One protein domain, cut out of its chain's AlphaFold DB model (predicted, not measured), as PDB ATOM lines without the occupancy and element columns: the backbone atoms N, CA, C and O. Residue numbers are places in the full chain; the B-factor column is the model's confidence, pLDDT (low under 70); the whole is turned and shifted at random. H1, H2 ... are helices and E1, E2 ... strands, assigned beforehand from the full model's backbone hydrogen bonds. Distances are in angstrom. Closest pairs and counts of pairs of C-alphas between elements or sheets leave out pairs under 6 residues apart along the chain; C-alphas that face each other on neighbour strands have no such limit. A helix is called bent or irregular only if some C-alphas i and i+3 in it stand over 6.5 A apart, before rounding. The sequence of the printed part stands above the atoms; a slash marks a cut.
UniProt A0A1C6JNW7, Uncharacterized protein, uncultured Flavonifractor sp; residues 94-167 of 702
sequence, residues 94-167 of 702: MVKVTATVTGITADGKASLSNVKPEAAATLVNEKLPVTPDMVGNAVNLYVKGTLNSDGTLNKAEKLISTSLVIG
ATOM      1  N   MET A  94     147.004 152.454 114.631       93.94
ATOM      2  CA  MET A  94     146.943 151.584 115.803       93.94
ATOM      3  C   MET A  94     148.174 151.758 116.695       93.94
ATOM      4  O   MET A  94     149.306 151.609 116.238       93.94
ATOM      5  N   VAL A  95     147.940 152.012 117.981       93.56
ATOM      6  CA  VAL A  95     148.969 152.129 119.016       93.56
ATOM      7  C   VAL A  95     148.612 151.211 120.178       93.56
ATOM      8  O   VAL A  95     147.477 151.211 120.659       93.56
ATOM      9  N   LYS A  96     149.589 150.410 120.610       92.31
ATOM     10  CA  LYS A  96     149.465 149.516 121.761       92.31
ATOM     11  C   LYS A  96     149.488 150.328 123.053       92.31
ATOM     12  O   LYS A  96     150.346 151.189 123.224       92.31
ATOM     13  N   VAL A  97     148.570 150.011 123.954       93.50
ATOM     14  CA  VAL A  97     148.487 150.557 125.305       93.50
ATOM     15  C   VAL A  97     148.609 149.404 126.296       93.50
ATOM     16  O   VAL A  97     147.947 148.377 126.144       93.50
ATOM     17  N   THR A  98     149.460 149.578 127.297       92.94
ATOM     18  CA  THR A  98     149.594 148.680 128.448       92.94
ATOM     19  C   THR A  98     149.063 149.382 129.686       92.94
ATOM     20  O   THR A  98     149.315 150.572 129.851       92.94
ATOM     21  N   ALA A  99     148.350 148.677 130.551       93.06
ATOM     22  CA  ALA A  99     147.848 149.203 131.819       93.06
ATOM     23  C   ALA A  99     147.766 148.075 132.849       93.06
ATOM     24  O   ALA A  99     147.864 146.916 132.464       93.06
ATOM     25  N   THR A 100     147.533 148.387 134.119       91.94
ATOM     26  CA  THR A 100     147.264 147.373 135.149       91.94
ATOM     27  C   THR A 100     145.855 147.531 135.689       91.94
ATOM     28  O   THR A 100     145.398 148.650 135.912       91.94
ATOM     29  N   VAL A 101     145.148 146.418 135.882       93.12
ATOM     30  CA  VAL A 101     143.798 146.429 136.453       93.12
ATOM     31  C   VAL A 101     143.888 146.556 137.971       93.12
ATOM     32  O   VAL A 101     144.332 145.631 138.651       93.12
ATOM     33  N   THR A 102     143.424 147.686 138.498       91.69
ATOM     34  CA  THR A 102     143.405 147.997 139.938       91.69
ATOM     35  C   THR A 102     142.003 148.016 140.529       91.69
ATOM     36  O   THR A 102     141.839 148.358 141.696       91.69
ATOM     37  N   GLY A 103     140.978 147.664 139.748       90.31
ATOM     38  CA  GLY A 103     139.621 147.506 140.251       90.31
ATOM     39  C   GLY A 103     138.578 147.281 139.167       90.31
ATOM     40  O   GLY A 103     138.864 147.327 137.967       90.31
ATOM     41  N   ILE A 104     137.355 147.047 139.631       90.81
ATOM     42  CA  ILE A 104     136.165 146.835 138.810       90.81
ATOM     43  C   ILE A 104     135.110 147.843 139.261       90.81
ATOM     44  O   ILE A 104     134.790 147.934 140.445       90.81
ATOM     45  N   THR A 105     134.589 148.632 138.329       89.62
ATOM     46  CA  THR A 105     133.508 149.583 138.605       89.62
ATOM     47  C   THR A 105     132.175 148.861 138.814       89.62
ATOM     48  O   THR A 105     131.992 147.716 138.402       89.62
ATOM     49  N   ALA A 106     131.187 149.553 139.390       85.25
ATOM     50  CA  ALA A 106     129.851 148.991 139.620       85.25
ATOM     51  C   ALA A 106     129.137 148.514 138.333       85.25
ATOM     52  O   ALA A 106     128.254 147.665 138.399       85.25
ATOM     53  N   ASP A 107     129.511 149.049 137.166       86.69
ATOM     54  CA  ASP A 107     129.017 148.632 135.848       86.69
ATOM     55  C   ASP A 107     129.910 147.586 135.148       86.69
ATOM     56  O   ASP A 107     129.722 147.318 133.960       86.69
ATOM     57  N   GLY A 108     130.860 146.975 135.867       86.69
ATOM     58  CA  GLY A 108     131.678 145.857 135.383       86.69
ATOM     59  C   GLY A 108     132.820 146.259 134.446       86.69
ATOM     60  O   GLY A 108     133.223 145.463 133.594       86.69
ATOM     61  N   LYS A 109     133.327 147.492 134.554       91.88
ATOM     62  CA  LYS A 109     134.426 148.000 133.721       91.88
ATOM     63  C   LYS A 109     135.734 148.095 134.498       91.88
ATOM     64  O   LYS A 109     135.736 148.240 135.715       91.88
ATOM     65  N   ALA A 110     136.856 148.019 133.783       93.50
ATOM     66  CA  ALA A 110     138.182 148.085 134.392       93.50
ATOM     67  C   ALA A 110     138.530 149.491 134.884       93.50
ATOM     68  O   ALA A 110     138.562 150.436 134.090       93.50
ATOM     69  N   SER A 111     138.920 149.584 136.152       93.38
ATOM     70  CA  SER A 111     139.756 150.669 136.659       93.38
ATOM     71  C   SER A 111     141.218 150.340 136.355       93.38
ATOM     72  O   SER A 111     141.720 149.283 136.741       93.38
ATOM     73  N   LEU A 112     141.885 151.226 135.618       92.88
ATOM     74  CA  LEU A 112     143.226 151.039 135.079       92.88
ATOM     75  C   LEU A 112     144.210 152.036 135.700       92.88
ATOM     76  O   LEU A 112     143.986 153.247 135.661       92.88
ATOM     77  N   SER A 113     145.334 151.531 136.203       90.06
ATOM     78  CA  SER A 113     146.516 152.322 136.555       90.06
ATOM     79  C   SER A 113     147.629 152.120 135.525       90.06
ATOM     80  O   SER A 113     147.550 151.248 134.654       90.06
ATOM     81  N   ASN A 114     148.667 152.956 135.607       88.19
ATOM     82  CA  ASN A 114     149.909 152.788 134.846       88.19
ATOM     83  C   ASN A 114     149.716 152.629 133.342       88.19
ATOM     84  O   ASN A 114     150.421 151.883 132.660       88.19
ATOM     85  N   VAL A 115     148.748 153.386 132.825       92.25
ATOM     86  CA  VAL A 115     148.433 153.420 131.408       92.25
ATOM     87  C   VAL A 115     149.614 154.019 130.652       92.25
ATOM     88  O   VAL A 115     149.946 155.193 130.812       92.25
ATOM     89  N   LYS A 116     150.236 153.215 129.794       91.69
ATOM     90  CA  LYS A 116     151.334 153.618 128.917       91.69
ATOM     91  C   LYS A 116     150.948 153.337 127.463       91.69
ATOM     92  O   LYS A 116     150.631 152.192 127.146       91.69
ATOM     93  N   PRO A 117     150.996 154.337 126.563       92.50
ATOM     94  CA  PRO A 117     151.366 155.734 126.818       92.50
ATOM     95  C   PRO A 117     150.317 156.510 127.638       92.50
ATOM     96  O   PRO A 117     149.118 156.312 127.451       92.50
ATOM     97  N   GLU A 118     150.764 157.446 128.482       92.12
ATOM     98  CA  GLU A 118     149.908 158.220 129.408       92.12
ATOM     99  C   GLU A 118     148.820 159.033 128.688       92.12
ATOM    100  O   GLU A 118     147.696 159.151 129.173       92.12
ATOM    101  N   ALA A 119     149.100 159.491 127.464       93.25
ATOM    102  CA  ALA A 119     148.139 160.188 126.606       93.25
ATOM    103  C   ALA A 119     146.861 159.374 126.294       93.25
ATOM    104  O   ALA A 119     145.887 159.933 125.787       93.25
ATOM    105  N   ALA A 120     146.845 158.064 126.568       94.88
ATOM    106  CA  ALA A 120     145.667 157.213 126.420       94.88
ATOM    107  C   ALA A 120     144.810 157.096 127.695       94.88
ATOM    108  O   ALA A 120     143.663 156.663 127.587       94.88
ATOM    109  N   ALA A 121     145.310 157.486 128.875       93.44
ATOM    110  CA  ALA A 121     144.708 157.174 130.180       93.44
ATOM    111  C   ALA A 121     143.215 157.522 130.275       93.44
ATOM    112  O   ALA A 121     142.385 156.656 130.556       93.44
ATOM    113  N   THR A 122     142.842 158.763 129.953       92.25
ATOM    114  CA  THR A 122     141.448 159.234 130.034       92.25
ATOM    115  C   THR A 122     140.518 158.537 129.037       92.25
ATOM    116  O   THR A 122     139.320 158.415 129.287       92.25
ATOM    117  N   LEU A 123     141.047 158.092 127.892       94.56
ATOM    118  CA  LEU A 123     140.249 157.440 126.855       94.56
ATOM    119  C   LEU A 123     139.905 155.997 127.223       94.56
ATOM    120  O   LEU A 123     138.858 155.511 126.802       94.56
ATOM    121  N   VAL A 124     140.786 155.311 127.952       94.56
ATOM    122  CA  VAL A 124     140.700 153.858 128.155       94.56
ATOM    123  C   VAL A 124     140.149 153.458 129.520       94.56
ATOM    124  O   VAL A 124     139.529 152.399 129.626       94.56
ATOM    125  N   ASN A 125     140.344 154.294 130.543       94.00
ATOM    126  CA  ASN A 125     139.906 153.988 131.899       94.00
ATOM    127  C   ASN A 125     138.374 153.873 131.981       94.00
ATOM    128  O   ASN A 125     137.654 154.688 131.396       94.00
ATOM    129  N   GLU A 126     137.881 152.854 132.691       94.06
ATOM    130  CA  GLU A 126     136.451 152.593 132.909       94.06
ATOM    131  C   GLU A 126     135.640 152.491 131.600       94.06
ATOM    132  O   GLU A 126     134.483 152.921 131.520       94.06
ATOM    133  N   LYS A 127     136.250 151.968 130.523       93.19
ATOM    134  CA  LYS A 127     135.579 151.764 129.220       93.19
ATOM    135  C   LYS A 127     135.359 150.311 128.851       93.19
ATOM    136  O   LYS A 127     134.314 150.000 128.282       93.19
ATOM    137  N   LEU A 128     136.337 149.458 129.123       95.06
ATOM    138  CA  LEU A 128     136.308 148.061 128.709       95.06
ATOM    139  C   LEU A 128     135.776 147.163 129.823       95.06
ATOM    140  O   LEU A 128     136.061 147.440 130.992       95.06
ATOM    141  N   PRO A 129     135.028 146.103 129.470       91.81
ATOM    142  CA  PRO A 129     134.596 145.108 130.436       91.81
ATOM    143  C   PRO A 129     135.810 144.411 131.051       91.81
ATOM    144  O   PRO A 129     136.852 144.261 130.405       91.81
ATOM    145  N   VAL A 130     135.652 143.982 132.295       92.12
ATOM    146  CA  VAL A 130     136.690 143.298 133.063       92.12
ATOM    147  C   VAL A 130     136.074 142.170 133.866       92.12
ATOM    148  O   VAL A 130     134.899 142.220 134.234       92.12
ATOM    149  N   THR A 131     136.875 141.157 134.139       87.50
ATOM    150  CA  THR A 131     136.496 140.030 134.980       87.50
ATOM    151  C   THR A 131     137.416 139.961 136.204       87.50
ATOM    152  O   THR A 131     138.559 140.426 136.131       87.50
ATOM    153  N   PRO A 132     136.949 139.417 137.345       86.12
ATOM    154  CA  PRO A 132     137.730 139.396 138.590       86.12
ATOM    155  C   PRO A 132     139.116 138.730 138.491       86.12
ATOM    156  O   PRO A 132     140.033 139.103 139.216       86.12
ATOM    157  N   ASP A 133     139.327 137.806 137.553       85.00
ATOM    158  CA  ASP A 133     140.618 137.147 137.297       85.00
ATOM    159  C   ASP A 133     141.677 138.085 136.696       85.00
ATOM    160  O   ASP A 133     142.880 137.871 136.867       85.00
ATOM    161  N   MET A 134     141.248 139.166 136.042       88.94
ATOM    162  CA  MET A 134     142.151 140.155 135.454       88.94
ATOM    163  C   MET A 134     142.716 141.121 136.498       88.94
ATOM    164  O   MET A 134     143.664 141.844 136.202       88.94
ATOM    165  N   VAL A 135     142.166 141.144 137.714       89.38
ATOM    166  CA  VAL A 135     142.612 142.055 138.770       89.38
ATOM    167  C   VAL A 135     144.045 141.745 139.198       89.38
ATOM    168  O   VAL A 135     144.444 140.585 139.367       89.38
ATOM    169  N   GLY A 136     144.834 142.810 139.349       86.75
ATOM    170  CA  GLY A 136     146.263 142.739 139.626       86.75
ATOM    171  C   GLY A 136     147.103 142.369 138.408       86.75
ATOM    172  O   GLY A 136     148.320 142.374 138.515       86.75
ATOM    173  N   ASN A 137     146.500 142.075 137.249       90.25
ATOM    174  CA  ASN A 137     147.251 141.760 136.044       90.25
ATOM    175  C   ASN A 137     147.501 142.989 135.168       90.25
ATOM    176  O   ASN A 137     146.629 143.848 134.992       90.25
ATOM    177  N   ALA A 138     148.680 143.028 134.545       91.25
ATOM    178  CA  ALA A 138     148.900 143.892 133.401       91.25
ATOM    179  C   ALA A 138     147.990 143.454 132.246       91.25
ATOM    180  O   ALA A 138     147.744 142.268 132.032       91.25
ATOM    181  N   VAL A 139     147.503 144.411 131.472       94.25
ATOM    182  CA  VAL A 139     146.612 144.204 130.337       94.25
ATOM    183  C   VAL A 139     147.066 145.029 129.143       94.25
ATOM    184  O   VAL A 139     147.607 146.126 129.268       94.25
ATOM    185  N   ASN A 140     146.832 144.483 127.957       92.44
ATOM    186  CA  ASN A 140     147.099 145.105 126.674       92.44
ATOM    187  C   ASN A 140     145.778 145.451 125.987       92.44
ATOM    188  O   ASN A 140     144.839 144.653 125.967       92.44
ATOM    189  N   LEU A 141     145.738 146.624 125.366       94.88
ATOM    190  CA  LEU A 141     144.651 147.086 124.512       94.88
ATOM    191  C   LEU A 141     145.202 148.024 123.430       94.88
ATOM    192  O   LEU A 141     146.379 148.384 123.443       94.88
ATOM    193  N   TYR A 142     144.365 148.419 122.477       94.50
ATOM    194  CA  TYR A 142     144.775 149.233 121.337       94.50
ATOM    195  C   TYR A 142     143.868 150.445 121.163       94.50
ATOM    196  O   TYR A 142     142.642 150.365 121.281       94.50
ATOM    197  N   VAL A 143     144.490 151.571 120.828       95.75
ATOM    198  CA  VAL A 143     143.816 152.826 120.483       95.75
ATOM    199  C   VAL A 143     144.269 153.291 119.108       95.75
ATOM    200  O   VAL A 143     145.356 152.955 118.644       95.75
ATOM    201  N   LYS A 144     143.432 154.088 118.454       95.44
ATOM    202  CA  LYS A 144     143.820 154.894 117.308       95.44
ATOM    203  C   LYS A 144     144.398 156.202 117.821       95.44
ATOM    204  O   LYS A 144     143.776 156.836 118.676       95.44
ATOM    205  N   GLY A 145     145.536 156.625 117.290       93.75
ATOM    206  CA  GLY A 145     146.128 157.897 117.673       93.75
ATOM    207  C   GLY A 145     147.150 158.438 116.689       93.75
ATOM    208  O   GLY A 145     147.464 157.808 115.681       93.75
ATOM    209  N   THR A 146     147.667 159.621 117.004       92.44
ATOM    210  CA  THR A 146     148.739 160.289 116.256       92.44
ATOM    211  C   THR A 146     150.034 160.258 117.055       92.44
ATOM    212  O   THR A 146     150.003 160.509 118.262       92.44
ATOM    213  N   LEU A 147     151.166 160.003 116.397       91.06
ATOM    214  CA  LEU A 147     152.486 160.011 117.033       91.06
ATOM    215  C   LEU A 147     153.200 161.362 116.874       91.06
ATOM    216  O   LEU A 147     152.984 162.083 115.900       91.06
ATOM    217  N   ASN A 148     154.073 161.677 117.825       87.62
ATOM    218  CA  ASN A 148     155.091 162.715 117.709       87.62
ATOM    219  C   ASN A 148     156.213 162.270 116.755       87.62
ATOM    220  O   ASN A 148     156.321 161.095 116.395       87.62
ATOM    221  N   SER A 149     157.097 163.198 116.383       82.38
ATOM    222  CA  SER A 149     158.262 162.912 115.528       82.38
ATOM    223  C   SER A 149     159.225 161.871 116.116       82.38
ATOM    224  O   SER A 149     159.971 161.246 115.367       82.38
ATOM    225  N   ASP A 150     159.211 161.674 117.436       81.19
ATOM    226  CA  ASP A 150     159.998 160.656 118.148       81.19
ATOM    227  C   ASP A 150     159.302 159.279 118.225       81.19
ATOM    228  O   ASP A 150     159.866 158.331 118.768       81.19
ATOM    229  N   GLY A 151     158.091 159.148 117.669       79.50
ATOM    230  CA  GLY A 151     157.299 157.918 117.676       79.50
ATOM    231  C   GLY A 151     156.454 157.697 118.936       79.50
ATOM    232  O   GLY A 151     155.781 156.671 119.026       79.50
ATOM    233  N   THR A 152     156.445 158.626 119.896       86.50
ATOM    234  CA  THR A 152     155.580 158.550 121.087       86.50
ATOM    235  C   THR A 152     154.146 158.979 120.776       86.50
ATOM    236  O   THR A 152     153.909 159.793 119.886       86.50
ATOM    237  N   LEU A 153     153.159 158.432 121.493       90.94
ATOM    238  CA  LEU A 153     151.753 158.799 121.299       90.94
ATOM    239  C   LEU A 153     151.509 160.244 121.744       90.94
ATOM    240  O   LEU A 153     151.591 160.550 122.928       90.94
ATOM    241  N   ASN A 154     151.155 161.106 120.793       91.00
ATOM    242  CA  ASN A 154     150.765 162.490 121.051       91.00
ATOM    243  C   ASN A 154     149.316 162.561 121.551       91.00
ATOM    244  O   ASN A 154     149.013 163.190 122.560       91.00
ATOM    245  N   LYS A 155     148.405 161.884 120.844       92.69
ATOM    246  CA  LYS A 155     146.969 161.943 121.127       92.69
ATOM    247  C   LYS A 155     146.286 160.621 120.821       92.69
ATOM    248  O   LYS A 155     146.389 160.122 119.702       92.69
ATOM    249  N   ALA A 156     145.540 160.106 121.794       94.56
ATOM    250  CA  ALA A 156     144.599 159.014 121.587       94.56
ATOM    251  C   ALA A 156     143.251 159.575 121.098       94.56
ATOM    252  O   ALA A 156     142.659 160.451 121.729       94.56
ATOM    253  N   GLU A 157     142.768 159.095 119.955       93.94
ATOM    254  CA  GLU A 157     141.553 159.594 119.301       93.94
ATOM    255  C   GLU A 157     140.350 158.678 119.520       93.94
ATOM    256  O   GLU A 157     139.228 159.153 119.692       93.94
ATOM    257  N   LYS A 158     140.568 157.359 119.472       94.94
ATOM    258  CA  LYS A 158     139.489 156.372 119.551       94.94
ATOM    259  C   LYS A 158     139.987 155.048 120.118       94.94
ATOM    260  O   LYS A 158     141.056 154.580 119.748       94.94
ATOM    261  N   LEU A 159     139.187 154.416 120.968       94.88
ATOM    262  CA  LEU A 159     139.432 153.053 121.431       94.88
ATOM    263  C   LEU A 159     139.167 152.051 120.291       94.88
ATOM    264  O   LEU A 159     138.113 152.110 119.654       94.88
ATOM    265  N   ILE A 160     140.137 151.176 120.006       93.81
ATOM    266  CA  ILE A 160     140.017 150.116 118.988       93.81
ATOM    267  C   ILE A 160     139.599 148.802 119.647       93.81
ATOM    268  O   ILE A 160     138.718 148.118 119.135       93.81
ATOM    269  N   SER A 161     140.231 148.453 120.769       92.88
ATOM    270  CA  SER A 161     139.924 147.224 121.502       92.88
ATOM    271  C   SER A 161     138.481 147.189 121.996       92.88
ATOM    272  O   SER A 161     137.935 148.200 122.423       92.88
ATOM    273  N   THR A 162     137.898 145.993 122.000       92.00
ATOM    274  CA  THR A 162     136.596 145.692 122.621       92.00
ATOM    275  C   THR A 162     136.732 144.863 123.899       92.00
ATOM    276  O   THR A 162     135.761 144.703 124.631       92.00
ATOM    277  N   SER A 163     137.930 144.346 124.174       91.19
ATOM    278  CA  SER A 163     138.280 143.551 125.351       91.19
ATOM    279  C   SER A 163     139.726 143.821 125.776       91.19
ATOM    280  O   SER A 163     140.521 144.387 125.015       91.19
ATOM    281  N   LEU A 164     140.045 143.432 127.007       93.19
ATOM    282  CA  LEU A 164     141.388 143.466 127.577       93.19
ATOM    283  C   LEU A 164     142.095 142.121 127.349       93.19
ATOM    284  O   LEU A 164     141.451 141.075 127.351       93.19
ATOM    285  N   VAL A 165     143.417 142.148 127.173       89.94
ATOM    286  CA  VAL A 165     144.250 140.939 127.031       89.94
ATOM    287  C   VAL A 165     145.307 140.923 128.128       89.94
ATOM    288  O   VAL A 165     146.112 141.848 128.185       89.94
ATOM    289  N   ILE A 166     145.336 139.886 128.968       87.81
ATOM    290  CA  ILE A 166     146.312 139.752 130.063       87.81
ATOM    291  C   ILE A 166     147.754 139.759 129.518       87.81
ATOM    292  O   ILE A 166     148.052 139.196 128.465       87.81
ATOM    293  N   GLY A 167     148.642 140.454 130.222       83.31
ATOM    294  CA  GLY A 167     150.078 140.549 129.983       83.31
ATOM    295  C   GLY A 167     150.878 140.278 131.260       83.31
ATOM    296  O   GLY A 167     150.327 139.870 132.276       83.31
TER     297      GLY A 167
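This is residues 94 to 167 of the 702 residues of an uncharacterized protein of uncultured Flavonifractor sp (UniProt A0A1C6JNW7). A strongly twisted sheet of two hairpins, E1 with E2 and E3 with E4, curls like part of a barrel round one short helix, H1. The printed part has 74 residues, ordered E1, E2, H1, E3, E4; the sheet runs E2 E1 E3 E4, antiparallel, mostly strand. It is compact, radius of gyration of the C-alphas 11.8 A, spanning 39 by 19 by 15 A.

E1, residues 94 to 104, starts at C-alpha (146.943, 151.584, 115.803), is 25.8 A long and bends at residue 101. E2 is residues 110 to 116, 15.3 A; H1, 118 to 124, 10.3 A, is irregular, C-alphas 119 and 122 being 7.6 A apart. E3, 138 to 147, 23.3 A, bends at 144; E4, 153 to 159, 13.6 A, ends at C-alpha (139.432, 153.053, 121.431).

Within hydrogen-bond range are N 100 and O 113 of E1 and E2, 2.9 A; N 97 and O 141 of E1 and E3, 2.8 A; N 144 and O 158 of E3 and E4, 2.7 A. H1 is on the sheet; its closest C-alpha pair with E4 is Ala 120 and Ala 156, 5.3 A. H1 has 1 of 3 O i to N i+4 pairs within range and 3 of 4 O i to N i+3. E2, H1, E3 form a split strand-helix-strand unit, E1 between the strands, its crossover left-handed.

The farthest C-alphas, Ala 106 and Ser 149, are 39.8 A apart. The H1 to E3 link is long, 13 residues. The printed part has no cut; no printed residue is under 70 in pLDDT.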